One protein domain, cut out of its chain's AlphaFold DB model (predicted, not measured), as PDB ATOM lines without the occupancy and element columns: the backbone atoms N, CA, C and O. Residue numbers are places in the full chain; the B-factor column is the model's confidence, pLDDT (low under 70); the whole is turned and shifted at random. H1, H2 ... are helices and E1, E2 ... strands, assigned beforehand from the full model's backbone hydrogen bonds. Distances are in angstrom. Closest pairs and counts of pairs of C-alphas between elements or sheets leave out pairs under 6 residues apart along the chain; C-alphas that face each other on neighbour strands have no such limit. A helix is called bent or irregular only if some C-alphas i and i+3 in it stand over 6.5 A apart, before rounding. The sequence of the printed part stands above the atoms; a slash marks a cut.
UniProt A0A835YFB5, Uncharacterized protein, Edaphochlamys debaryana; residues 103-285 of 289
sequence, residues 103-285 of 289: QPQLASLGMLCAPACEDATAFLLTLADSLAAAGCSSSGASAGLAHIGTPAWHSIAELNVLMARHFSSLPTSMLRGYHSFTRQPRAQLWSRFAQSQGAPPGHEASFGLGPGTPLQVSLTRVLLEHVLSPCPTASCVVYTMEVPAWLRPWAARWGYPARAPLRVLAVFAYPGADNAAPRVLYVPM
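This is residues 103 to 285 of the 289 residues of an uncharacterized protein of Edaphochlamys debaryana (UniProt A0A835YFB5). A twisted sheet of four antiparallel strands has the helical hairpin H5 and H6 packed on one face and the long helix H4 on the opposite face, over the edge strand E4. H2 lies beyond the E4 edge, with its residues 119 to 124 packed on H4 and its residues 127 to 131 meeting the end of H6 at residues 226 to 227; H1 is on its far side from the sheet, H3 is near H6, and little H7 is beside H4. The printed part has 183 residues with seven named helices and four named strands, in the order H1 H2 H3 H4 E1 H5 H6 E2 H7 E3 E4, and the class is mixed, helices and strands. The sheet's order is E1 E2 E3 E4; the whole is compact and rounded, with a radius of gyration of the C-alphas of 15.9 A and spans of 41 by 37 by 36 A.

Start at the sheet, with E1 (175 to 185), E2 (233 to 241), E3 (262 to 270) and E4 (279 to 285), of which E1 and E4 are the edge strands. Between E1 and E2 you find N 181 and O 236 at 2.8 A, between E2 and E3 N 237 and O 266 at 2.9 A, and in the hairpin of E3 and E4 N 267 and O 281 at 2.8 A, each within hydrogen-bond range. E1 bends by 73 degrees at residue 178. Look next at H5 (186 to 196), on the sheet at a height of 9.2 A, over E1 and only just over E2, on which 3 of its C-alphas fall. H6 (215 to 227) is on the same face, over E3, and runs along the strands at 13 degrees to E3 on the local plane. H5 and H6 form a helical hairpin and touch at a shallow tilt of 9 degrees, opposite ways, with the C-alphas of Arg 186 and Leu 224 closest at 6.5 A. On the opposite face H4 (149 to 169) lies over E4 at a height of 7.2 A, and its closest C-alpha pair with E4 is Asn 160 and Tyr 282 at 5.8 A. The hub is H2 (118 to 133), which is not on the sheet. With residues 119 to 124 alone it touches H4 at a steep tilt of 65 degrees, the C-alphas of Ala 120 and Ala 157 closest at 4.9 A. With residues 127 to 131 alone it touches H6, the C-alphas of Ser 130 and Val 227 closest at 5.3 A. With residues 124 to 129 alone it touches H1 (104 to 107), the C-alphas of Gln 105 and Ala 128 closest at 5.8 A. H3 (139 to 146) is near H6, with 6 pairs of C-alphas within 10 A, but apart from H2. H7 (248 to 253) is close to H4 but not clearly touching, the C-alphas of Leu 159 and Trp 250 closest at 7.5 A. Every O i to N i+4 pair is within hydrogen-bond range in H2, H5, H6 and H7, against 3 of 4 in H3 and 15 of 17 in H4, while H1 is too short for such a pair.

Find C-alpha 175 at (-26.784, -7.618, -31.593), where E1 begins; it covers 25.5 A. E2 also covers 25.5 A, E3 25.4 A and E4 19.1 A, ending at C-alpha 285 at (-25.374, -1.262, -18.508). H4 is the longest helix, 30.7 A from C-alpha 149 at (-24.027, 12.445, -11.503), with a kink of 42 degrees near residue 163; it is irregular, C-alphas 165 and 168 being 7.9 A apart. H2 measures 22.6 A, H6 16.5 A, H5 15.1 A and H3 10.9 A; H7 and H1 are shorter, at 8.5 A and 5.2 A.

The two C-alphas farthest apart, those of Ser 139 and Ser 173, are 45.3 A apart. The printed part has no cut, and its one long link is residues 197 to 214, between H5 and H6. The mean pLDDT of the printed part is 85.3; look for values under 70 at residues 136 to 144, 178 and 274 to 276.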
ATOM      1  N   GLN A 103     -26.093  25.838 -19.043       79.94
ATOM      2  CA  GLN A 103     -27.457  26.241 -19.336       79.94
ATOM      3  C   GLN A 103     -28.340  25.826 -18.146       79.94
ATOM      4  O   GLN A 103     -28.221  24.680 -17.697       79.94
ATOM      5  N   PRO A 104     -29.209  26.711 -17.619       81.62
ATOM      6  CA  PRO A 104     -30.000  26.433 -16.416       81.62
ATOM      7  C   PRO A 104     -30.790  25.119 -16.485       81.62
ATOM      8  O   PRO A 104     -30.986  24.447 -15.476       81.62
ATOM      9  N   GLN A 105     -31.182  24.712 -17.694       84.06
ATOM     10  CA  GLN A 105     -31.849  23.440 -17.966       84.06
ATOM     11  C   GLN A 105     -30.983  22.232 -17.581       84.06
ATOM     12  O   GLN A 105     -31.476  21.315 -16.934       84.06
ATOM     13  N   LEU A 106     -29.685  22.233 -17.892       86.31
ATOM     14  CA  LEU A 106     -28.791  21.119 -17.547       86.31
ATOM     15  C   LEU A 106     -28.531  21.029 -16.040       86.31
ATOM     16  O   LEU A 106     -28.322  19.935 -15.518       86.31
ATOM     17  N   ALA A 107     -28.611  22.150 -15.319       85.56
ATOM     18  CA  ALA A 107     -28.521  22.142 -13.861       85.56
ATOM     19  C   ALA A 107     -29.676  21.350 -13.214       85.56
ATOM     20  O   ALA A 107     -29.482  20.746 -12.161       85.56
ATOM     21  N   SER A 108     -30.850  21.272 -13.861       84.81
ATOM     22  CA  SER A 108     -31.983  20.466 -13.371       84.81
ATOM     23  C   SER A 108     -31.699  18.957 -13.350       84.81
ATOM     24  O   SER A 108     -32.291  18.231 -12.554       84.81
ATOM     25  N   LEU A 109     -30.738  18.497 -14.159       85.00
ATOM     26  CA  LEU A 109     -30.240  17.119 -14.164       85.00
ATOM     27  C   LEU A 109     -29.217  16.853 -13.045       85.00
ATOM     28  O   LEU A 109     -28.705  15.741 -12.932       85.00
ATOM     29  N   GLY A 110     -28.866  17.869 -12.249       86.75
ATOM     30  CA  GLY A 110     -27.759  17.799 -11.294       86.75
ATOM     31  C   GLY A 110     -26.383  17.772 -11.970       86.75
ATOM     32  O   GLY A 110     -25.413  17.283 -11.390       86.75
ATOM     33  N   MET A 111     -26.286  18.257 -13.214       87.88
ATOM     34  CA  MET A 111     -25.015  18.328 -13.931       87.88
ATOM     35  C   MET A 111     -24.179  19.525 -13.480       87.88
ATOM     36  O   MET A 111     -24.704  20.597 -13.202       87.88
ATOM     37  N   LEU A 112     -22.861  19.340 -13.461       88.31
ATOM     38  CA  LEU A 112     -21.884  20.366 -13.096       88.31
ATOM     39  C   LEU A 112     -21.258  21.038 -14.325       88.31
ATOM     40  O   LEU A 112     -20.791  22.169 -14.244       88.31
ATOM     41  N   CYS A 113     -21.247  20.352 -15.471       87.50
ATOM     42  CA  CYS A 113     -20.724  20.873 -16.731       87.50
ATOM     43  C   CYS A 113     -21.460  20.275 -17.937       87.50
ATOM     44  O   CYS A 113     -21.970  19.151 -17.888       87.50
ATOM     45  N   ALA A 114     -21.513  21.034 -19.033       86.94
ATOM     46  CA  ALA A 114     -22.067  20.561 -20.297       86.94
ATOM     47  C   ALA A 114     -21.114  19.557 -20.982       86.94
ATOM     48  O   ALA A 114     -19.900  19.628 -20.766       86.94
ATOM     49  N   PRO A 115     -21.627  18.638 -21.819       87.69
ATOM     50  CA  PRO A 115     -20.784  17.803 -22.670       87.69
ATOM     51  C   PRO A 115     -19.971  18.643 -23.663       87.69
ATOM     52  O   PRO A 115     -20.415  19.697 -24.116       87.69
ATOM     53  N   ALA A 116     -18.807  18.136 -24.077       85.75
ATOM     54  CA  ALA A 116     -18.015  18.768 -25.138       85.75
ATOM     55  C   ALA A 116     -18.684  18.648 -26.524       85.75
ATOM     56  O   ALA A 116     -18.514  19.507 -27.384       85.75
ATOM     57  N   CYS A 117     -19.458  17.580 -26.744       88.00
ATOM     58  CA  CYS A 117     -20.172  17.336 -27.993       88.00
ATOM     59  C   CYS A 117     -21.490  18.131 -28.045       88.00
ATOM     60  O   CYS A 117     -22.326  18.026 -27.144       88.00
ATOM     61  N   GLU A 118     -21.697  18.894 -29.123       89.31
ATOM     62  CA  GLU A 118     -22.909  19.705 -29.321       89.31
ATOM     63  C   GLU A 118     -24.173  18.844 -29.420       89.31
ATOM     64  O   GLU A 118     -25.151  19.126 -28.733       89.31
ATOM     65  N   ASP A 119     -24.134  17.735 -30.162       88.12
ATOM     66  CA  ASP A 119     -25.259  16.795 -30.250       88.12
ATOM     67  C   ASP A 119     -25.612  16.187 -28.886       88.12
ATOM     68  O   ASP A 119     -26.788  16.045 -28.554       88.12
ATOM     69  N   ALA A 120     -24.607  15.857 -28.069       89.44
ATOM     70  CA  ALA A 120     -24.836  15.341 -26.719       89.44
ATOM     71  C   ALA A 120     -25.434  16.423 -25.803       89.44
ATOM     72  O   ALA A 120     -26.274  16.133 -24.955       89.44
ATOM     73  N   THR A 121     -25.044  17.683 -26.001       90.38
ATOM     74  CA  THR A 121     -25.651  18.822 -25.305       90.38
ATOM     75  C   THR A 121     -27.115  18.989 -25.715       90.38
ATOM     76  O   THR A 121     -27.981  19.063 -24.848       90.38
ATOM     77  N   ALA A 122     -27.418  18.969 -27.016       87.38
ATOM     78  CA  ALA A 122     -28.783  19.070 -27.536       87.38
ATOM     79  C   ALA A 122     -29.687  17.924 -27.043       87.38
ATOM     80  O   ALA A 122     -30.842  18.155 -26.667       87.38
ATOM     81  N   PHE A 123     -29.141  16.704 -26.977       89.06
ATOM     82  CA  PHE A 123     -29.794  15.542 -26.371       89.06
ATOM     83  C   PHE A 123     -30.208  15.831 -24.921       89.06
ATOM     84  O   PHE A 123     -31.371  15.660 -24.553       89.06
ATOM     85  N   LEU A 124     -29.267  16.301 -24.094       91.19
ATOM     86  CA  LEU A 124     -29.508  16.520 -22.666       91.19
ATOM     87  C   LEU A 124     -30.457  17.682 -22.390       91.19
ATOM     88  O   LEU A 124     -31.239  17.600 -21.448       91.19
ATOM     89  N   LEU A 125     -30.437  18.730 -23.214       88.69
ATOM     90  CA  LEU A 125     -31.389  19.835 -23.094       88.69
ATOM     91  C   LEU A 125     -32.822  19.364 -23.322       88.69
ATOM     92  O   LEU A 125     -33.698  19.641 -22.512       88.69
ATOM     93  N   THR A 126     -33.045  18.555 -24.353       87.06
ATOM     94  CA  THR A 126     -34.383  18.010 -24.615       87.06
ATOM     95  C   THR A 126     -34.827  17.035 -23.524       87.06
ATOM     96  O   THR A 126     -36.012  16.956 -23.187       87.06
ATOM     97  N   LEU A 127     -33.884  16.281 -22.951       88.81
ATOM     98  CA  LEU A 127     -34.152  15.419 -21.804       88.81
ATOM     99  C   LEU A 127     -34.566  16.257 -20.585       88.81
ATOM    100  O   LEU A 127     -35.580  15.952 -19.961       88.81
ATOM    101  N   ALA A 128     -33.839  17.337 -20.292       88.69
ATOM    102  CA  ALA A 128     -34.173  18.276 -19.226       88.69
ATOM    103  C   ALA A 128     -35.548  18.930 -19.440       88.69
ATOM    104  O   ALA A 128     -36.350  18.975 -18.510       88.69
ATOM    105  N   ASP A 129     -35.870  19.348 -20.666       85.94
ATOM    106  CA  ASP A 129     -37.187  19.902 -21.003       85.94
ATOM    107  C   ASP A 129     -38.306  18.865 -20.804       85.94
ATOM    108  O   ASP A 129     -39.378  19.188 -20.291       85.94
ATOM    109  N   SER A 130     -38.048  17.595 -21.138       84.94
ATOM    110  CA  SER A 130     -39.003  16.497 -20.917       84.94
ATOM    111  C   SER A 130     -39.252  16.245 -19.426       84.94
ATOM    112  O   SER A 130     -40.387  16.003 -19.019       84.94
ATOM    113  N   LEU A 131     -38.210  16.338 -18.595       84.62
ATOM    114  CA  LEU A 131     -38.337  16.247 -17.137       84.62
ATOM    115  C   LEU A 131     -39.084  17.450 -16.551       84.62
ATOM    116  O   LEU A 131     -39.932  17.280 -15.675       84.62
ATOM    117  N   ALA A 132     -38.806  18.656 -17.050       84.69
ATOM    118  CA  ALA A 132     -39.512  19.863 -16.634       84.69
ATOM    119  C   ALA A 132     -41.010  19.771 -16.967       84.69
ATOM    120  O   ALA A 132     -41.850  20.032 -16.106       84.69
ATOM    121  N   ALA A 133     -41.352  19.303 -18.171       82.62
ATOM    122  CA  ALA A 133     -42.736  19.071 -18.586       82.62
ATOM    123  C   ALA A 133     -43.452  18.004 -17.736       82.62
ATOM    124  O   ALA A 133     -44.659  18.095 -17.527       82.62
ATOM    125  N   ALA A 134     -42.716  17.022 -17.206       79.75
ATOM    126  CA  ALA A 134     -43.242  16.003 -16.298       79.75
ATOM    127  C   ALA A 134     -43.431  16.497 -14.846       79.75
ATOM    128  O   ALA A 134     -43.862  15.724 -13.991       79.75
ATOM    129  N   GLY A 135     -43.109  17.761 -14.544       72.25
ATOM    130  CA  GLY A 135     -43.229  18.330 -13.197       72.25
ATOM    131  C   GLY A 135     -42.064  17.988 -12.260       72.25
ATOM    132  O   GLY A 135     -42.151  18.233 -11.055       72.25
ATOM    133  N   CYS A 136     -40.945  17.474 -12.785       62.53
ATOM    134  CA  CYS A 136     -39.739  17.160 -12.003       62.53
ATOM    135  C   CYS A 136     -38.923  18.397 -11.596       62.53
ATOM    136  O   CYS A 136     -37.823  18.268 -11.068       62.53
ATOM    137  N   SER A 137     -39.447  19.604 -11.807       55.56
ATOM    138  CA  SER A 137     -38.804  20.862 -11.411       55.56
ATOM    139  C   SER A 137     -38.875  21.145  -9.902       55.56
ATOM    140  O   SER A 137     -38.348  22.157  -9.446       55.56
ATOM    141  N   SER A 138     -39.532  20.286  -9.111       55.12
ATOM    142  CA  SER A 138     -39.587  20.423  -7.652       55.12
ATOM    143  C   SER A 138     -38.286  19.944  -6.987       55.12
ATOM    144  O   SER A 138     -37.679  18.960  -7.406       55.12
ATOM    145  N   SER A 139     -37.871  20.630  -5.915       51.78
ATOM    146  CA  SER A 139     -36.601  20.420  -5.186       51.78
ATOM    147  C   SER A 139     -36.326  18.960  -4.758       51.78
ATOM    148  O   SER A 139     -35.178  18.554  -4.602       51.78
ATOM    149  N   GLY A 140     -37.371  18.137  -4.596       53.38
ATOM    150  CA  GLY A 140     -37.232  16.717  -4.251       53.38
ATOM    151  C   GLY A 140     -36.820  15.820  -5.425       53.38
ATOM    152  O   GLY A 140     -36.046  14.884  -5.238       53.38
ATOM    153  N   ALA A 141     -37.288  16.116  -6.640       59.75
ATOM    154  CA  ALA A 141     -36.937  15.345  -7.830       59.75
ATOM    155  C   ALA A 141     -35.501  15.644  -8.284       59.75
ATOM    156  O   ALA A 141     -34.778  14.724  -8.651       59.75
ATOM    157  N   SER A 142     -35.040  16.893  -8.170       59.81
ATOM    158  CA  SER A 142     -33.660  17.270  -8.512       59.81
ATOM    159  C   SER A 142     -32.618  16.620  -7.592       59.81
ATOM    160  O   SER A 142     -31.577  16.173  -8.074       59.81
ATOM    161  N   ALA A 143     -32.910  16.466  -6.294       61.81
ATOM    162  CA  ALA A 143     -32.068  15.690  -5.376       61.81
ATOM    163  C   ALA A 143     -31.978  14.212  -5.800       61.81
ATOM    164  O   ALA A 143     -30.904  13.608  -5.772       61.81
ATOM    165  N   GLY A 144     -33.095  13.659  -6.281       67.44
ATOM    166  CA  GLY A 144     -33.173  12.336  -6.892       67.44
ATOM    167  C   GLY A 144     -32.496  12.221  -8.261       67.44
ATOM    168  O   GLY A 144     -32.301  11.113  -8.721       67.44
ATOM    169  N   LEU A 145     -32.087  13.305  -8.919       76.50
ATOM    170  CA  LEU A 145     -31.327  13.243 -10.179       76.50
ATOM    171  C   LEU A 145     -29.838  13.514  -9.965       76.50
ATOM    172  O   LEU A 145     -29.003  12.977 -10.689       76.50
ATOM    173  N   ALA A 146     -29.489  14.281  -8.933       76.12
ATOM    174  CA  ALA A 146     -28.106  14.590  -8.595       76.12
ATOM    175  C   ALA A 146     -27.263  13.333  -8.307       76.12
ATOM    176  O   ALA A 146     -26.077  13.312  -8.629       76.12
ATOM    177  N   HIS A 147     -27.868  12.267  -7.764       80.00
ATOM    178  CA  HIS A 147     -27.150  11.018  -7.479       80.00
ATOM    179  C   HIS A 147     -26.703  10.256  -8.740       80.00
ATOM    180  O   HIS A 147     -25.779   9.452  -8.654       80.00
ATOM    181  N   ILE A 148     -27.323  10.506  -9.902       85.25
ATOM    182  CA  ILE A 148     -26.900   9.932 -11.191       85.25
ATOM    183  C   ILE A 148     -25.525  10.491 -11.578       85.25
ATOM    184  O   ILE A 148     -24.662   9.770 -12.075       85.25
ATOM    185  N   GLY A 149     -25.297  11.772 -11.285       87.06
ATOM    186  CA  GLY A 149     -24.027  12.445 -11.503       87.06
ATOM    187  C   GLY A 149     -23.779  12.855 -12.957       87.06
ATOM    188  O   GLY A 149     -24.300  12.293 -13.921       87.06
ATOM    189  N   THR A 150     -22.922  13.863 -13.121       90.06
ATOM    190  CA  THR A 150     -22.552  14.414 -14.441       90.06
ATOM    191  C   THR A 150     -21.973  13.367 -15.407       90.06
ATOM    192  O   THR A 150     -22.391  13.357 -16.567       90.06
ATOM    193  N   PRO A 151     -21.068  12.458 -14.981       90.62
ATOM    194  CA  PRO A 151     -20.465  11.492 -15.898       90.62
ATOM    195  C   PRO A 151     -21.499  10.531 -16.504       90.62
ATOM    196  O   PRO A 151     -21.457  10.245 -17.695       90.62
ATOM    197  N   ALA A 152     -22.486  10.090 -15.725       89.56
ATOM    198  CA  ALA A 152     -23.542   9.215 -16.223       89.56
ATOM    199  C   ALA A 152     -24.398   9.889 -17.303       89.56
ATOM    200  O   ALA A 152     -24.660   9.287 -18.348       89.56
ATOM    201  N   TRP A 153     -24.779  11.153 -17.081       90.69
ATOM    202  CA  TRP A 153     -25.516  11.951 -18.063       90.69
ATOM    203  C   TRP A 153     -24.724  12.168 -19.354       90.69
ATOM    204  O   TRP A 153     -25.277  12.079 -20.449       90.69
ATOM    205  N   HIS A 154     -23.415  12.400 -19.255       92.75
ATOM    206  CA  HIS A 154     -22.553  12.489 -20.436       92.75
ATOM    207  C   HIS A 154     -22.490  11.149 -21.173       92.75
ATOM    208  O   HIS A 154     -22.689  11.108 -22.386       92.75
ATOM    209  N   SER A 155     -22.293  10.048 -20.446       92.69
ATOM    210  CA  SER A 155     -22.190   8.705 -21.020       92.69
ATOM    211  C   SER A 155     -23.439   8.314 -21.810       92.69
ATOM    212  O   SER A 155     -23.325   7.889 -22.964       92.69
ATOM    213  N   ILE A 156     -24.630   8.519 -21.231       93.12
ATOM    214  CA  ILE A 156     -25.902   8.207 -21.894       93.12
ATOM    215  C   ILE A 156     -26.144   9.106 -23.110       93.12
ATOM    216  O   ILE A 156     -26.580   8.609 -24.149       93.12
ATOM    217  N   ALA A 157     -25.833  10.401 -23.023       92.31
ATOM    218  CA  ALA A 157     -26.023  11.327 -24.134       92.31
ATOM    219  C   ALA A 157     -25.135  10.959 -25.326       92.31
ATOM    220  O   ALA A 157     -25.621  10.807 -26.446       92.31
ATOM    221  N   GLU A 158     -23.844  10.736 -25.078       93.88
ATOM    222  CA  GLU A 158     -22.901  10.320 -26.114       93.88
ATOM    223  C   GLU A 158     -23.294   8.978 -26.741       93.88
ATOM    224  O   GLU A 158     -23.256   8.847 -27.964       93.88
ATOM    225  N   LEU A 159     -23.715   7.998 -25.931       93.75
ATOM    226  CA  LEU A 159     -24.159   6.700 -26.435       93.75
ATOM    227  C   LEU A 159     -25.352   6.857 -27.378       93.75
ATOM    228  O   LEU A 159     -25.341   6.311 -28.476       93.75
ATOM    229  N   ASN A 160     -26.373   7.617 -26.979       93.44
ATOM    230  CA  ASN A 160     -27.566   7.801 -27.803       93.44
ATOM    231  C   ASN A 160     -27.266   8.558 -29.099       93.44
ATOM    232  O   ASN A 160     -27.826   8.208 -30.136       93.44
ATOM    233  N   VAL A 161     -26.351   9.532 -29.074       89.75
ATOM    234  CA  VAL A 161     -25.878  10.219 -30.287       89.75
ATOM    235  C   VAL A 161     -25.156   9.245 -31.219       89.75
ATOM    236  O   VAL A 161     -25.438   9.210 -32.417       89.75
ATOM    237  N   LEU A 162     -24.245   8.425 -30.688       91.25
ATOM    238  CA  LEU A 162     -23.514   7.440 -31.484       91.25
ATOM    239  C   LEU A 162     -24.454   6.384 -32.077       91.25
ATOM    240  O   LEU A 162     -24.366   6.091 -33.270       91.25
ATOM    241  N   MET A 163     -25.395   5.873 -31.280       88.12
ATOM    242  CA  MET A 163     -26.412   4.930 -31.741       88.12
ATOM    243  C   MET A 163     -27.293   5.572 -32.818       88.12
ATOM    244  O   MET A 163     -27.446   5.001 -33.888       88.12
ATOM    245  N   ALA A 164     -27.797   6.793 -32.625       85.69
ATOM    246  CA  ALA A 164     -28.610   7.470 -33.638       85.69
ATOM    247  C   ALA A 164     -27.881   7.642 -34.986       85.69
ATOM    248  O   ALA A 164     -28.503   7.542 -36.042       85.69
ATOM    249  N   ARG A 165     -26.561   7.871 -34.960       86.81
ATOM    250  CA  ARG A 165     -25.738   8.070 -36.164       86.81
ATOM    251  C   ARG A 165     -25.330   6.770 -36.857       86.81
ATOM    252  O   ARG A 165     -25.221   6.750 -38.081       86.81
ATOM    253  N   HIS A 166     -25.059   5.714 -36.091       86.94
ATOM    254  CA  HIS A 166     -24.369   4.522 -36.593       86.94
ATOM    255  C   HIS A 166     -25.133   3.213 -36.385       86.94
ATOM    256  O   HIS A 166     -24.632   2.168 -36.781       86.94
ATOM    257  N   PHE A 167     -26.346   3.219 -35.825       82.94
ATOM    258  CA  PHE A 167     -27.085   1.974 -35.585       82.94
ATOM    259  C   PHE A 167     -27.294   1.150 -36.862       82.94
ATOM    260  O   PHE A 167     -27.173  -0.068 -36.834       82.94
ATOM    261  N   SER A 168     -27.539   1.804 -37.999       81.38
ATOM    262  CA  SER A 168     -27.724   1.127 -39.288       81.38
ATOM    263  C   SER A 168     -26.467   0.435 -39.821       81.38
ATOM    264  O   SER A 168     -26.581  -0.399 -40.714       81.38
ATOM    265  N   SER A 169     -25.279   0.759 -39.297       80.81
ATOM    266  CA  SER A 169     -24.032   0.077 -39.654       80.81
ATOM    267  C   SER A 169     -23.715  -1.111 -38.749       80.81
ATOM    268  O   SER A 169     -22.717  -1.787 -38.991       80.81
ATOM    269  N   LEU A 170     -24.535  -1.383 -37.724       80.75
ATOM    270  CA  LEU A 170     -24.386  -2.567 -36.885       80.75
ATOM    271  C   LEU A 170     -24.816  -3.815 -37.668       80.75
ATOM    272  O   LEU A 170     -25.989  -3.932 -38.032       80.75
ATOM    273  N   PRO A 171     -23.905  -4.779 -37.896       77.94
ATOM    274  CA  PRO A 171     -24.288  -6.088 -38.395       77.94
ATOM    275  C   PRO A 171     -25.268  -6.740 -37.419       77.94
ATOM    276  O   PRO A 171     -25.070  -6.698 -36.204       77.94
ATOM    277  N   THR A 172     -26.295  -7.404 -37.942       70.62
ATOM    278  CA  THR A 172     -27.292  -8.111 -37.123       70.62
ATOM    279  C   THR A 172     -26.660  -9.172 -36.221       70.62
ATOM    280  O   THR A 172     -27.118  -9.381 -35.104       70.62
ATOM    281  N   SER A 173     -25.555  -9.786 -36.653       72.12
ATOM    282  CA  SER A 173     -24.783 -10.753 -35.861       72.12
ATOM    283  C   SER A 173     -24.166 -10.168 -34.584       72.12
ATOM    284  O   SER A 173     -23.873 -10.924 -33.654       72.12
ATOM    285  N   MET A 174     -23.988  -8.844 -34.523       72.31
ATOM    286  CA  MET A 174     -23.400  -8.145 -33.380       72.31
ATOM    287  C   MET A 174     -24.428  -7.750 -32.320       72.31
ATOM    288  O   MET A 174     -24.026  -7.298 -31.255       72.31
ATOM    289  N   LEU A 175     -25.732  -7.913 -32.566       76.50
ATOM    290  CA  LEU A 175     -26.784  -7.618 -31.593       76.50
ATOM    291  C   LEU A 175     -27.405  -8.917 -31.091       76.50
ATOM    292  O   LEU A 175     -28.214  -9.542 -31.770       76.50
ATOM    293  N   ARG A 176     -27.056  -9.320 -29.869       79.38
ATOM    294  CA  ARG A 176     -27.685 -10.471 -29.213       79.38
ATOM    295  C   ARG A 176     -28.579  -9.979 -28.086       79.38
ATOM    296  O   ARG A 176     -28.091  -9.444 -27.092       79.38
ATOM    297  N   GLY A 177     -29.893 -10.112 -28.253       73.81
ATOM    298  CA  GLY A 177     -30.862  -9.836 -27.192       73.81
ATOM    299  C   GLY A 177     -30.922 -11.006 -26.210       73.81
ATOM    300  O   GLY A 177     -31.137 -12.136 -26.635       73.81
ATOM    301  N   TYR A 178     -30.734 -10.742 -24.916       69.62
ATOM    302  CA  TYR A 178     -30.751 -11.789 -23.879       69.62
ATOM    303  C   TYR A 178     -31.989 -11.728 -22.991       69.62
ATOM    304  O   TYR A 178     -32.544 -12.758 -22.620       69.62
ATOM    305  N   HIS A 179     -32.447 -10.519 -22.673       78.44
ATOM    306  CA  HIS A 179     -33.646 -10.314 -21.872       78.44
ATOM    307  C   HIS A 179     -34.535  -9.289 -22.551       78.44
ATOM    308  O   HIS A 179     -34.124  -8.148 -22.765       78.44
ATOM    309  N   SER A 180     -35.747  -9.707 -22.893       85.50
ATOM    310  CA  SER A 180     -36.760  -8.858 -23.495       85.50
ATOM    311  C   SER A 180     -37.978  -8.788 -22.581       85.50
ATOM    312  O   SER A 180     -38.482  -9.788 -22.072       85.50
ATOM    313  N   PHE A 181     -38.449  -7.570 -22.364       86.38
ATOM    314  CA  PHE A 181     -39.700  -7.279 -21.689       86.38
ATOM    315  C   PHE A 181     -40.651  -6.763 -22.752       86.38
ATOM    316  O   PHE A 181     -40.426  -5.694 -23.328       86.38
ATOM    317  N   THR A 182     -41.691  -7.542 -23.033       88.56
ATOM    318  CA  THR A 182     -42.691  -7.211 -24.047       88.56
ATOM    319  C   THR A 182     -43.404  -5.900 -23.725       88.56
ATOM    320  O   THR A 182     -43.406  -5.423 -22.587       88.56
ATOM    321  N   ARG A 183     -44.036  -5.319 -24.748       90.62
ATOM    322  CA  ARG A 183     -44.793  -4.074 -24.625       90.62
ATOM    323  C   ARG A 183     -45.860  -4.187 -23.534       90.62
ATOM    324  O   ARG A 183     -46.695  -5.085 -23.577       90.62
ATOM    325  N   GLN A 184     -45.836  -3.262 -22.580       92.81
ATOM    326  CA  GLN A 184     -46.770  -3.215 -21.452       92.81
ATOM    327  C   GLN A 184     -46.852  -1.792 -20.864       92.81
ATOM    328  O   GLN A 184     -46.030  -0.937 -21.220       92.81
ATOM    329  N   PRO A 185     -47.830  -1.493 -19.985       93.69
ATOM    330  CA  PRO A 185     -47.864  -0.232 -19.247       93.69
ATOM    331  C   PRO A 185     -46.551   0.012 -18.496       93.69
ATOM    332  O   PRO A 185     -45.999  -0.907 -17.890       93.69
ATOM    333  N   ARG A 186     -46.052   1.255 -18.503       92.00
ATOM    334  CA  ARG A 186     -44.718   1.586 -17.957       92.00
ATOM    335  C   ARG A 186     -44.517   1.167 -16.500       92.00
ATOM    336  O   ARG A 186     -43.453   0.663 -16.172       92.00
ATOM    337  N   ALA A 187     -45.535   1.306 -15.649       90.56
ATOM    338  CA  ALA A 187     -45.455   0.875 -14.250       90.56
ATOM    339  C   ALA A 187     -45.272  -0.650 -14.114       90.56
ATOM    340  O   ALA A 187     -44.469  -1.116 -13.309       90.56
ATOM    341  N   GLN A 188     -45.968  -1.432 -14.947       93.75
ATOM    342  CA  GLN A 188     -45.813  -2.890 -14.986       93.75
ATOM    343  C   GLN A 188     -44.448  -3.287 -15.563       93.75
ATOM    344  O   GLN A 188     -43.810  -4.214 -15.064       93.75
ATOM    345  N   LEU A 189     -43.975  -2.555 -16.579       93.94
ATOM    346  CA  LEU A 189     -42.634  -2.726 -17.136       93.94
ATOM    347  C   LEU A 189     -41.553  -2.476 -16.097       93.94
ATOM    348  O   LEU A 189     -40.656  -3.302 -15.958       93.94
ATOM    349  N   TRP A 190     -41.671  -1.374 -15.360       94.25
ATOM    350  CA  TRP A 190     -40.755  -1.046 -14.284       94.25
ATOM    351  C   TRP A 190     -40.736  -2.139 -13.219       94.25
ATOM    352  O   TRP A 190     -39.662  -2.618 -12.884       94.25
ATOM    353  N   SER A 191     -41.901  -2.593 -12.747       93.81
ATOM    354  CA  SER A 191     -41.983  -3.654 -11.736       93.81
ATOM    355  C   SER A 191     -41.246  -4.928 -12.169       93.81
ATOM    356  O   SER A 191     -40.388  -5.421 -11.438       93.81
ATOM    357  N   ARG A 192     -41.488  -5.414 -13.393       93.44
ATOM    358  CA  ARG A 192     -40.811  -6.611 -13.924       93.44
ATOM    359  C   ARG A 192     -39.315  -6.397 -14.134       93.44
ATOM    360  O   ARG A 192     -38.518  -7.288 -13.847       93.44
ATOM    361  N   PHE A 193     -38.931  -5.226 -14.637       92.88
ATOM    362  CA  PHE A 193     -37.525  -4.886 -14.804       92.88
ATOM    363  C   PHE A 193     -36.823  -4.827 -13.444       92.88
ATOM    364  O   PHE A 193     -35.827  -5.514 -13.264       92.88
ATOM    365  N   ALA A 194     -37.371  -4.113 -12.461       92.81
ATOM    366  CA  ALA A 194     -36.829  -4.013 -11.109       92.81
ATOM    367  C   ALA A 194     -36.638  -5.395 -10.464       92.81
ATOM    368  O   ALA A 194     -35.557  -5.678  -9.955       92.81
ATOM    369  N   GLN A 195     -37.626  -6.291 -10.569       92.88
ATOM    370  CA  GLN A 195     -37.499  -7.680 -10.101       92.88
ATOM    371  C   GLN A 195     -36.334  -8.415 -10.777       92.88
ATOM    372  O   GLN A 195     -35.546  -9.071 -10.101       92.88
ATOM    373  N   SER A 196     -36.162  -8.257 -12.096       91.31
ATOM    374  CA  SER A 196     -35.029  -8.858 -12.823       91.31
ATOM    375  C   SER A 196     -33.664  -8.312 -12.399       91.31
ATOM    376  O   SER A 196     -32.648  -8.957 -12.632       91.31
ATOM    377  N   GLN A 197     -33.640  -7.119 -11.800       90.56
ATOM    378  CA  GLN A 197     -32.443  -6.479 -11.258       90.56
ATOM    379  C   GLN A 197     -32.267  -6.761  -9.752       90.56
ATOM    380  O   GLN A 197     -31.410  -6.154  -9.117       90.56
ATOM    381  N   GLY A 198     -33.078  -7.657  -9.172       91.12
ATOM    382  CA  GLY A 198     -32.969  -8.076  -7.774       91.12
ATOM    383  C   GLY A 198     -33.829  -7.289  -6.781       91.12
ATOM    384  O   GLY A 198     -33.591  -7.382  -5.578       91.12
ATOM    385  N   ALA A 199     -34.825  -6.520  -7.234       91.44
ATOM    386  CA  ALA A 199     -35.762  -5.874  -6.317       91.44
ATOM    387  C   ALA A 199     -36.552  -6.927  -5.507       91.44
ATOM    388  O   ALA A 199     -37.142  -7.831  -6.108       91.44
ATOM    389  N   PRO A 200     -36.619  -6.809  -4.165       90.12
ATOM    390  CA  PRO A 200     -37.466  -7.676  -3.356       90.12
ATOM    391  C   PRO A 200     -38.946  -7.532  -3.749       90.12
ATOM    392  O   PRO A 200     -39.381  -6.413  -4.047       90.12
ATOM    393  N   PRO A 201     -39.745  -8.615  -3.692       90.81
ATOM    394  CA  PRO A 201     -41.177  -8.535  -3.962       90.81
ATOM    395  C   PRO A 201     -41.859  -7.457  -3.109       90.81
ATOM    396  O   PRO A 201     -41.644  -7.378  -1.895       90.81
ATOM    397  N   GLY A 202     -42.658  -6.601  -3.746       91.06
ATOM    398  CA  GLY A 202     -43.374  -5.499  -3.093       91.06
ATOM    399  C   GLY A 202     -42.543  -4.231  -2.857       91.06
ATOM    400  O   GLY A 202     -43.078  -3.247  -2.349       91.06
ATOM    401  N   HIS A 203     -41.258  -4.226  -3.226       89.88
ATOM    402  CA  HIS A 203     -40.350  -3.080  -3.078       89.88
ATOM    403  C   HIS A 203     -39.940  -2.465  -4.426       89.88
ATOM    404  O   HIS A 203     -39.096  -1.571  -4.489       89.88
ATOM    405  N   GLU A 204     -40.552  -2.892  -5.531       92.50
ATOM    406  CA  GLU A 204     -40.229  -2.422  -6.880       92.50
ATOM    407  C   GLU A 204     -40.463  -0.913  -7.016       92.50
ATOM    408  O   GLU A 204     -39.710  -0.214  -7.692       92.50
ATOM    409  N   ALA A 205     -41.483  -0.390  -6.331       87.12
ATOM    410  CA  ALA A 205     -41.833   1.025  -6.355       87.12
ATOM    411  C   ALA A 205     -40.796   1.929  -5.674       87.12
ATOM    412  O   ALA A 205     -40.770   3.117  -5.973       87.12
ATOM    413  N   SER A 206     -39.919   1.424  -4.803       87.38
ATOM    414  CA  SER A 206     -38.844   2.210  -4.166       87.38
ATOM    415  C   SER A 206     -37.445   1.857  -4.681       87.38
ATOM    416  O   SER A 206     -36.496   2.614  -4.470       87.38
ATOM    417  N   PHE A 207     -37.313   0.751  -5.417       88.50
ATOM    418  CA  PHE A 207     -36.058   0.310  -6.019       88.50
ATOM    419  C   PHE A 207     -35.469   1.371  -6.966       88.50
ATOM    420  O   PHE A 207     -36.199   2.016  -7.712       88.50
ATOM    421  N   GLY A 208     -34.156   1.595  -6.955       84.44
ATOM    422  CA  GLY A 208     -33.516   2.581  -7.845       84.44
ATOM    423  C   GLY A 208     -33.581   4.053  -7.408       84.44
ATOM    424  O   GLY A 208     -33.064   4.896  -8.135       84.44
ATOM    425  N   LEU A 209     -34.197   4.384  -6.262       81.56
ATOM    426  CA  LEU A 209     -34.254   5.765  -5.732       81.56
ATOM    427  C   LEU A 209     -33.159   6.092  -4.706       81.56
ATOM    428  O   LEU A 209     -33.002   7.250  -4.325       81.56
ATOM    429  N   GLY A 210     -32.463   5.076  -4.197       75.75
ATOM    430  CA  GLY A 210     -31.531   5.214  -3.082       75.75
ATOM    431  C   GLY A 210     -30.067   5.305  -3.515       75.75
ATOM    432  O   GLY A 210     -29.700   4.802  -4.576       75.75
ATOM    433  N   PRO A 211     -29.191   5.879  -2.675       71.88
ATOM    434  CA  PRO A 211     -27.753   5.747  -2.871       71.88
ATOM    435  C   PRO A 211     -27.349   4.263  -2.842       71.88
ATOM    436  O   PRO A 211     -27.841   3.492  -2.019       71.88
ATOM    437  N   GLY A 212     -26.455   3.861  -3.747       76.12
ATOM    438  CA  GLY A 212     -25.984   2.475  -3.868       76.12
ATOM    439  C   GLY A 212     -26.790   1.600  -4.830       76.12
ATOM    440  O   GLY A 212     -26.399   0.461  -5.077       76.12
ATOM    441  N   THR A 213     -27.874   2.110  -5.422       82.88
ATOM    442  CA  THR A 213     -28.529   1.402  -6.526       82.88
ATOM    443  C   THR A 213     -27.656   1.453  -7.779       82.88
ATOM    444  O   THR A 213     -27.023   2.481  -8.035       82.88
ATOM    445  N   PRO A 214     -27.619   0.379  -8.589       86.81
ATOM    446  CA  PRO A 214     -26.852   0.402  -9.823       86.81
ATOM    447  C   PRO A 214     -27.321   1.542 -10.732       86.81
ATOM    448  O   PRO A 214     -28.520   1.731 -10.939       86.81
ATOM    449  N   LEU A 215     -26.377   2.296 -11.291       85.62
ATOM    450  CA  LEU A 215     -26.657   3.513 -12.059       85.62
ATOM    451  C   LEU A 215     -27.673   3.288 -13.189       85.62
ATOM    452  O   LEU A 215     -28.562   4.108 -13.414       85.62
ATOM    453  N   GLN A 216     -27.571   2.152 -13.878       87.50
ATOM    454  CA  GLN A 216     -28.484   1.765 -14.949       87.50
ATOM    455  C   GLN A 216     -29.932   1.608 -14.469       87.50
ATOM    456  O   GLN A 216     -30.862   1.904 -15.219       87.50
ATOM    457  N   VAL A 217     -30.136   1.180 -13.221       90.50
ATOM    458  CA  VAL A 217     -31.460   1.028 -12.606       90.50
ATOM    459  C   VAL A 217     -32.061   2.406 -12.358       90.50
ATOM    460  O   VAL A 217     -33.182   2.662 -12.796       90.50
ATOM    461  N   SER A 218     -31.299   3.305 -11.732       89.00
ATOM    462  CA  SER A 218     -31.721   4.684 -11.462       89.00
ATOM    463  C   SER A 218     -32.038   5.448 -12.750       89.00
ATOM    464  O   SER A 218     -33.101   6.057 -12.865       89.00
ATOM    465  N   LEU A 219     -31.168   5.350 -13.762       88.81
ATOM    466  CA  LEU A 219     -31.395   5.951 -15.079       88.81
ATOM    467  C   LEU A 219     -32.670   5.409 -15.727       88.81
ATOM    468  O   LEU A 219     -33.531   6.182 -16.138       88.81
ATOM    469  N   THR A 220     -32.819   4.085 -15.796       91.31
ATOM    470  CA  THR A 220     -33.993   3.456 -16.421       91.31
ATOM    471  C   THR A 220     -35.283   3.887 -15.737       91.31
ATOM    472  O   THR A 220     -36.267   4.177 -16.418       91.31
ATOM    473  N   ARG A 221     -35.268   3.985 -14.404       91.25
ATOM    474  CA  ARG A 221     -36.403   4.468 -13.624       91.25
ATOM    475  C   ARG A 221     -36.798   5.885 -14.017       91.25
ATOM    476  O   ARG A 221     -37.936   6.106 -14.416       91.25
ATOM    477  N   VAL A 222     -35.849   6.819 -13.966       89.12
ATOM    478  CA  VAL A 222     -36.073   8.233 -14.300       89.12
ATOM    479  C   VAL A 222     -36.590   8.389 -15.727       89.12
ATOM    480  O   VAL A 222     -37.537   9.139 -15.977       89.12
ATOM    481  N   LEU A 223     -35.996   7.657 -16.674       89.56
ATOM    482  CA  LEU A 223     -36.430   7.679 -18.064       89.56
ATOM    483  C   LEU A 223     -37.869   7.181 -18.195       89.56
ATOM    484  O   LEU A 223     -38.687   7.844 -18.829       89.56
ATOM    485  N   LEU A 224     -38.193   6.041 -17.583       89.62
ATOM    486  CA  LEU A 224     -39.532   5.473 -17.648       89.62
ATOM    487  C   LEU A 224     -40.561   6.342 -16.940       89.62
ATOM    488  O   LEU A 224     -41.619   6.542 -17.518       89.62
ATOM    489  N   GLU A 225     -40.300   6.853 -15.739       88.88
ATOM    490  CA  GLU A 225     -41.278   7.613 -14.953       88.88
ATOM    491  C   GLU A 225     -41.536   8.997 -15.560       88.88
ATOM    492  O   GLU A 225     -42.695   9.396 -15.712       88.88
ATOM    493  N   HIS A 226     -40.478   9.693 -15.981       86.81
ATOM    494  CA  HIS A 226     -40.548  11.121 -16.271       86.81
ATOM    495  C   HIS A 226     -40.362  11.444 -17.755       86.81
ATOM    496  O   HIS A 226     -41.260  12.015 -18.375       86.81
ATOM    497  N   VAL A 227     -39.245  11.028 -18.361       85.69
ATOM    498  CA  VAL A 227     -38.927  11.367 -19.765       85.69
ATOM    499  C   VAL A 227     -39.921  10.723 -20.732       85.69
ATOM    500  O   VAL A 227     -40.360  11.333 -21.704       85.69
ATOM    501  N   LEU A 228     -40.319   9.489 -20.442       86.69
ATOM    502  CA  LEU A 228     -41.254   8.710 -21.244       86.69
ATOM    503  C   LEU A 228     -42.700   8.838 -20.741       86.69
ATOM    504  O   LEU A 228     -43.562   8.071 -21.171       86.69
ATOM    505  N   SER A 229     -42.987   9.828 -19.883       85.56
ATOM    506  CA  SER A 229     -44.336  10.142 -19.385       85.56
ATOM    507  C   SER A 229     -45.426  10.265 -20.459       85.56
ATOM    508  O   SER A 229     -46.516   9.731 -20.233       85.56
ATOM    509  N   PRO A 230     -45.157  10.812 -21.660       86.50
ATOM    510  CA  PRO A 230     -46.172  10.898 -22.709       86.50
ATOM    511  C   PRO A 230     -46.476   9.561 -23.408       86.50
ATOM    512  O   PRO A 230     -47.411   9.476 -24.201       86.50
ATOM    513  N   CYS A 231     -45.681   8.512 -23.167       88.19
ATOM    514  CA  CYS A 231     -45.821   7.212 -23.826       88.19
ATOM    515  C   CYS A 231     -46.531   6.222 -22.886       88.19
ATOM    516  O   CYS A 231     -45.920   5.772 -21.919       88.19
ATOM    517  N   PRO A 232     -47.798   5.833 -23.108       89.69
ATOM    518  CA  PRO A 232     -48.538   4.987 -22.160       89.69
ATOM    519  C   PRO A 232     -47.937   3.584 -21.981       89.69
ATOM    520  O   PRO A 232     -48.045   2.984 -20.910       89.69
ATOM    521  N   THR A 233     -47.271   3.066 -23.014       92.12
ATOM    522  CA  THR A 233     -46.668   1.729 -23.007       92.12
ATOM    523  C   THR A 233     -45.211   1.782 -23.435       92.12
ATOM    524  O   THR A 233     -44.822   2.649 -24.218       92.12
ATOM    525  N   ALA A 234     -44.420   0.828 -22.956       92.12
ATOM    526  CA  ALA A 234     -43.027   0.662 -23.341       92.12
ATOM    527  C   ALA A 234     -42.634  -0.824 -23.355       92.12
ATOM    528  O   ALA A 234     -43.339  -1.669 -22.801       92.12
ATOM    529  N   SER A 235     -41.511  -1.132 -23.992       91.75
ATOM    530  CA  SER A 235     -40.813  -2.418 -23.940       91.75
ATOM    531  C   SER A 235     -39.325  -2.173 -23.722       91.75
ATOM    532  O   SER A 235     -38.814  -1.111 -24.072       91.75
ATOM    533  N   CYS A 236     -38.619  -3.158 -23.180       92.31
ATOM    534  CA  CYS A 236     -37.182  -3.062 -22.941       92.31
ATOM    535  C   CYS A 236     -36.469  -4.296 -23.484       92.31
ATOM    536  O   CYS A 236     -36.980  -5.405 -23.347       92.31
ATOM    537  N   VAL A 237     -35.280  -4.119 -24.051       90.00
ATOM    538  CA  VAL A 237     -34.418  -5.225 -24.481       90.00
ATOM    539  C   VAL A 237     -33.002  -4.976 -23.989       90.00
ATOM    540  O   VAL A 237     -32.429  -3.923 -24.251       90.00
ATOM    541  N   VAL A 238     -32.426  -5.947 -23.283       91.06
ATOM    542  CA  VAL A 238     -31.005  -5.951 -22.933       91.06
ATOM    543  C   VAL A 238     -30.243  -6.620 -24.068       91.06
ATOM    544  O   VAL A 238     -30.306  -7.843 -24.238       91.06
ATOM    545  N   TYR A 239     -29.529  -5.807 -24.837       89.06
ATOM    546  CA  TYR A 239     -28.589  -6.260 -25.847       89.06
ATOM    547  C   TYR A 239     -27.216  -6.481 -25.233       89.06
ATOM    548  O   TYR A 239     -26.749  -5.692 -24.414       89.06
ATOM    549  N   THR A 240     -26.554  -7.525 -25.695       90.25
ATOM    550  CA  THR A 240     -25.112  -7.696 -25.583       90.25
ATOM    551  C   THR A 240     -24.550  -7.533 -26.986       90.25
ATOM    552  O   THR A 240     -25.002  -8.215 -27.911       90.25
ATOM    553  N   MET A 241     -23.610  -6.607 -27.148       88.50
ATOM    554  CA  MET A 241     -23.027  -6.277 -28.439       88.50
ATOM    555  C   MET A 241     -21.511  -6.373 -28.435       88.50
ATOM    556  O   MET A 241     -20.841  -5.897 -27.519       88.50
ATOM    557  N   GLU A 242     -20.959  -6.961 -29.491       90.25
ATOM    558  CA  GLU A 242     -19.540  -6.783 -29.785       90.25
ATOM    559  C   GLU A 242     -19.293  -5.305 -30.087       90.25
ATOM    560  O   GLU A 242     -20.040  -4.700 -30.850       90.25
ATOM    561  N   VAL A 243     -18.274  -4.703 -29.466       90.69
ATOM    562  CA  VAL A 243     -18.067  -3.253 -29.547       90.69
ATOM    563  C   VAL A 243     -17.525  -2.875 -30.935       90.69
ATOM    564  O   VAL A 243     -16.342  -3.133 -31.225       90.69
ATOM    565  N   PRO A 244     -18.334  -2.235 -31.806       90.62
ATOM    566  CA  PRO A 244     -17.888  -1.847 -33.138       90.62
ATOM    567  C   PRO A 244     -16.836  -0.741 -33.045       90.62
ATOM    568  O   PRO A 244     -16.777   0.004 -32.066       90.62
ATOM    569  N   ALA A 245     -16.018  -0.592 -34.091       91.38
ATOM    570  CA  ALA A 245     -14.885   0.336 -34.092       91.38
ATOM    571  C   ALA A 245     -15.263   1.776 -33.696       91.38
ATOM    572  O   ALA A 245     -14.534   2.406 -32.935       91.38
ATOM    573  N   TRP A 246     -16.425   2.268 -34.138       91.69
ATOM    574  CA  TRP A 246     -16.917   3.612 -33.816       91.69
ATOM    575  C   TRP A 246     -17.352   3.787 -32.351       91.69
ATOM    576  O   TRP A 246     -17.347   4.908 -31.849       91.69
ATOM    577  N   LEU A 247     -17.691   2.702 -31.643       91.88
ATOM    578  CA  LEU A 247     -18.103   2.735 -30.234       91.88
ATOM    579  C   LEU A 247     -16.925   2.508 -29.278       91.88
ATOM    580  O   LEU A 247     -17.008   2.873 -28.107       91.88
ATOM    581  N   ARG A 248     -15.801   1.960 -29.761       91.56
ATOM    582  CA  ARG A 248     -14.606   1.684 -28.940       91.56
ATOM    583  C   ARG A 248     -14.057   2.918 -28.211       91.56
ATOM    584  O   ARG A 248     -13.758   2.778 -27.029       91.56
ATOM    585  N   PRO A 249     -13.949   4.115 -28.826       92.50
ATOM    586  CA  PRO A 249     -13.468   5.297 -28.108       92.50
ATOM    587  C   PRO A 249     -14.391   5.716 -26.959       92.50
ATOM    588  O   PRO A 249     -13.917   6.183 -25.928       92.50
ATOM    589  N   TRP A 250     -15.708   5.550 -27.130       92.94
ATOM    590  CA  TRP A 250     -16.684   5.778 -26.063       92.94
ATOM    591  C   TRP A 250     -16.538   4.715 -24.970       92.94
ATOM    592  O   TRP A 250     -16.376   5.065 -23.807       92.94
ATOM    593  N   ALA A 251     -16.479   3.435 -25.343       91.62
ATOM    594  CA  ALA A 251     -16.330   2.323 -24.406       91.62
ATOM    595  C   ALA A 251     -15.076   2.488 -23.530       91.62
ATOM    596  O   ALA A 251     -15.172   2.449 -22.306       91.62
ATOM    597  N   ALA A 252     -13.926   2.786 -24.144       90.12
ATOM    598  CA  ALA A 252     -12.669   3.015 -23.437       90.12
ATOM    599  C   ALA A 252     -12.743   4.202 -22.462       90.12
ATOM    600  O   ALA A 252     -12.277   4.097 -21.330       90.12
ATOM    601  N   ARG A 253     -13.362   5.319 -22.873       89.50
ATOM    602  CA  ARG A 253     -13.530   6.509 -22.019       89.50
ATOM    603  C   ARG A 253     -14.407   6.230 -20.799       89.50
ATOM    604  O   ARG A 253     -14.153   6.786 -19.737       89.50
ATOM    605  N   TRP A 254     -15.412   5.371 -20.949       89.19
ATOM    606  CA  TRP A 254     -16.364   5.026 -19.892       89.19
ATOM    607  C   TRP A 254     -15.992   3.754 -19.116       89.19
ATOM    608  O   TRP A 254     -16.816   3.237 -18.368       89.19
ATOM    609  N   GLY A 255     -14.757   3.262 -19.264       86.69
ATOM    610  CA  GLY A 255     -14.229   2.144 -18.474       86.69
ATOM    611  C   GLY A 255     -14.698   0.757 -18.919       86.69
ATOM    612  O   GLY A 255     -14.505  -0.211 -18.188       86.69
ATOM    613  N   TYR A 256     -15.288   0.630 -20.108       85.81
ATOM    614  CA  TYR A 256     -15.651  -0.670 -20.664       85.81
ATOM    615  C   TYR A 256     -14.417  -1.362 -21.263       85.81
ATOM    616  O   TYR A 256     -13.661  -0.727 -22.011       85.81
ATOM    617  N   PRO A 257     -14.202  -2.664 -20.998       82.06
ATOM    618  CA  PRO A 257     -13.039  -3.366 -21.517       82.06
ATOM    619  C   PRO A 257     -13.065  -3.417 -23.048       82.06
ATOM    620  O   PRO A 257     -14.061  -3.807 -23.654       82.06
ATOM    621  N   ALA A 258     -11.939  -3.093 -23.690       72.06
ATOM    622  CA  ALA A 258     -11.852  -2.946 -25.150       72.06
ATOM    623  C   ALA A 258     -12.223  -4.209 -25.955       72.06
ATOM    624  O   ALA A 258     -12.535  -4.112 -27.141       72.06
ATOM    625  N   ARG A 259     -12.156  -5.389 -25.327       76.94
ATOM    626  CA  ARG A 259     -12.465  -6.692 -25.939       76.94
ATOM    627  C   ARG A 259     -13.680  -7.388 -25.321       76.94
ATOM    628  O   ARG A 259     -13.995  -8.496 -25.736       76.94
ATOM    629  N   ALA A 260     -14.346  -6.772 -24.343       85.06
ATOM    630  CA  ALA A 260     -15.534  -7.356 -23.731       85.06
ATOM    631  C   ALA A 260     -16.801  -6.859 -24.442       85.06
ATOM    632  O   ALA A 260     -16.845  -5.712 -24.895       85.06
ATOM    633  N   PRO A 261     -17.843  -7.696 -24.548       88.06
ATOM    634  CA  PRO A 261     -19.077  -7.295 -25.200       88.06
ATOM    635  C   PRO A 261     -19.859  -6.302 -24.334       88.06
ATOM    636  O   PRO A 261     -20.153  -6.562 -23.172       88.06
ATOM    637  N   LEU A 262     -20.244  -5.163 -24.894       90.56
ATOM    638  CA  LEU A 262     -20.995  -4.135 -24.181       90.56
ATOM    639  C   LEU A 262     -22.441  -4.584 -23.951       90.56
ATOM    640  O   LEU A 262     -23.106  -5.047 -24.877       90.56
ATOM    641  N   ARG A 263     -22.959  -4.389 -22.734       91.31
ATOM    642  CA  ARG A 263     -24.390  -4.535 -22.450       91.31
ATOM    643  C   ARG A 263     -25.080  -3.177 -22.574       91.31
ATOM    644  O   ARG A 263     -24.651  -2.195 -21.973       91.31
ATOM    645  N   VAL A 264     -26.160  -3.127 -23.345       91.94
ATOM    646  CA  VAL A 264     -26.965  -1.920 -23.567       91.94
ATOM    647  C   VAL A 264     -28.432  -2.265 -23.380       91.94
ATOM    648  O   VAL A 264     -28.945  -3.188 -24.009       91.94
ATOM    649  N   LEU A 265     -29.126  -1.507 -22.541       93.31
ATOM    650  CA  LEU A 265     -30.575  -1.583 -22.431       93.31
ATOM    651  C   LEU A 265     -31.200  -0.632 -23.451       93.31
ATOM    652  O   LEU A 265     -31.031   0.579 -23.359       93.31
ATOM    653  N   ALA A 266     -31.939  -1.173 -24.411       91.44
ATOM    654  CA  ALA A 266     -32.782  -0.397 -25.306       91.44
ATOM    655  C   ALA A 266     -34.200  -0.310 -24.735       91.44
ATOM    656  O   ALA A 266     -34.864  -1.329 -24.544       91.44
ATOM    657  N   VAL A 267     -34.665   0.909 -24.482       91.88
ATOM    658  CA  VAL A 267     -36.025   1.214 -24.037       91.88
ATOM    659  C   VAL A 267     -36.805   1.751 -25.228       91.88
ATOM    660  O   VAL A 267     -36.451   2.786 -25.788       91.88
ATOM    661  N   PHE A 268     -37.874   1.056 -25.603       89.94
ATOM    662  CA  PHE A 268     -38.778   1.432 -26.685       89.94
ATOM    663  C   PHE A 268     -40.076   1.950 -26.077       89.94
ATOM    664  O   PHE A 268     -40.782   1.209 -25.396       89.94
ATOM    665  N   ALA A 269     -40.406   3.212 -26.316       88.75
ATOM    666  CA  ALA A 269     -41.595   3.857 -25.782       88.75
ATOM    667  C   ALA A 269     -42.585   4.162 -26.905       88.75
ATOM    668  O   ALA A 269     -42.225   4.776 -27.907       88.75
ATOM    669  N   TYR A 270     -43.836   3.741 -26.735       87.94
ATOM    670  CA  TYR A 270     -44.856   3.836 -27.775       87.94
ATOM    671  C   TYR A 270     -45.805   4.990 -27.454       87.94
ATOM    672  O   TYR A 270     -46.473   4.939 -26.411       87.94
ATOM    673  N   PRO A 271     -45.901   6.012 -28.322       83.56
ATOM    674  CA  PRO A 271     -46.945   7.022 -28.218       83.56
ATOM    675  C   PRO A 271     -48.306   6.338 -28.389       83.56
ATOM    676  O   PRO A 271     -48.432   5.402 -29.171       83.56
ATOM    677  N   GLY A 272     -49.336   6.779 -27.666       74.06
ATOM    678  CA  GLY A 272     -50.668   6.153 -27.713       74.06
ATOM    679  C   GLY A 272     -51.419   6.295 -29.047       74.06
ATOM    680  O   GLY A 272     -52.556   5.852 -29.126       74.06
ATOM    681  N   ALA A 273     -50.820   6.924 -30.062       71.56
ATOM    682  CA  ALA A 273     -51.406   7.063 -31.389       71.56
ATOM    683  C   ALA A 273     -51.093   5.827 -32.243       71.56
ATOM    684  O   ALA A 273     -49.925   5.450 -32.390       71.56
ATOM    685  N   ASP A 274     -52.132   5.226 -32.821       57.81
ATOM    686  CA  ASP A 274     -52.010   4.106 -33.751       57.81
ATOM    687  C   ASP A 274     -51.090   4.522 -34.914       57.81
ATOM    688  O   ASP A 274     -51.372   5.484 -35.626       57.81
ATOM    689  N   ASN A 275     -49.967   3.817 -35.082       60.22
ATOM    690  CA  ASN A 275     -48.909   4.027 -36.091       60.22
ATOM    691  C   ASN A 275     -47.798   5.038 -35.771       60.22
ATOM    692  O   ASN A 275     -46.943   5.285 -36.623       60.22
ATOM    693  N   ALA A 276     -47.731   5.597 -34.563       69.00
ATOM    694  CA  ALA A 276     -46.559   6.385 -34.199       69.00
ATOM    695  C   ALA A 276     -45.342   5.476 -33.951       69.00
ATOM    696  O   ALA A 276     -45.375   4.563 -33.123       69.00
ATOM    697  N   ALA A 277     -44.250   5.772 -34.655       72.88
ATOM    698  CA  ALA A 277     -42.935   5.194 -34.426       72.88
ATOM    699  C   ALA A 277     -42.560   5.196 -32.931       72.88
ATOM    700  O   ALA A 277     -42.701   6.236 -32.270       72.88
ATOM    701  N   PRO A 278     -42.043   4.082 -32.379       81.69
ATOM    702  CA  PRO A 278     -41.572   4.086 -31.009       81.69
ATOM    703  C   PRO A 278     -40.340   4.971 -30.874       81.69
ATOM    704  O   PRO A 278     -39.464   4.993 -31.740       81.69
ATOM    705  N   ARG A 279     -40.263   5.665 -29.743       83.62
ATOM    706  CA  ARG A 279     -39.069   6.396 -29.331       83.62
ATOM    707  C   ARG A 279     -38.097   5.424 -28.688       83.62
ATOM    708  O   ARG A 279     -38.505   4.659 -27.813       83.62
ATOM    709  N   VAL A 280     -36.832   5.474 -29.087       87.19
ATOM    710  CA  VAL A 280     -35.797   4.587 -28.542       87.19
ATOM    711  C   VAL A 280     -34.772   5.371 -27.740       87.19
ATOM    712  O   VAL A 280     -34.276   6.403 -28.198       87.19
ATOM    713  N   LEU A 281     -34.451   4.851 -26.557       91.44
ATOM    714  CA  LEU A 281     -33.348   5.301 -25.714       91.44
ATOM    715  C   LEU A 281     -32.444   4.121 -25.371       91.44
ATOM    716  O   LEU A 281     -32.921   3.037 -25.043       91.44
ATOM    717  N   TYR A 282     -31.140   4.353 -25.414       92.44
ATOM    718  CA  TYR A 282     -30.118   3.377 -25.065       92.44
ATOM    719  C   TYR A 282     -29.478   3.759 -23.733       92.44
ATOM    720  O   TYR A 282     -28.962   4.865 -23.586       92.44
ATOM    721  N   VAL A 283     -29.508   2.850 -22.763       93.31
ATOM    722  CA  VAL A 283     -28.900   3.029 -21.443       93.31
ATOM    723  C   VAL A 283     -27.682   2.109 -21.347       93.31
ATOM    724  O   VAL A 283     -27.818   0.901 -21.578       93.31
ATOM    725  N   PRO A 284     -26.491   2.645 -21.031       91.88
ATOM    726  CA  PRO A 284     -25.320   1.813 -20.805       91.88
ATOM    727  C   PRO A 284     -25.528   0.960 -19.546       91.88
ATOM    728  O   PRO A 284     -25.933   1.475 -18.505       91.88
ATOM    729  N   MET A 285     -25.272  -0.344 -19.642       88.62
ATOM    730  CA  MET A 285     -25.374  -1.262 -18.508       88.62
ATOM    731  C   MET A 285     -23.966  -1.589 -18.017       88.62
ATOM    732  O   MET A 285     -23.138  -2.053 -18.803       88.62
TER     733      MET A 285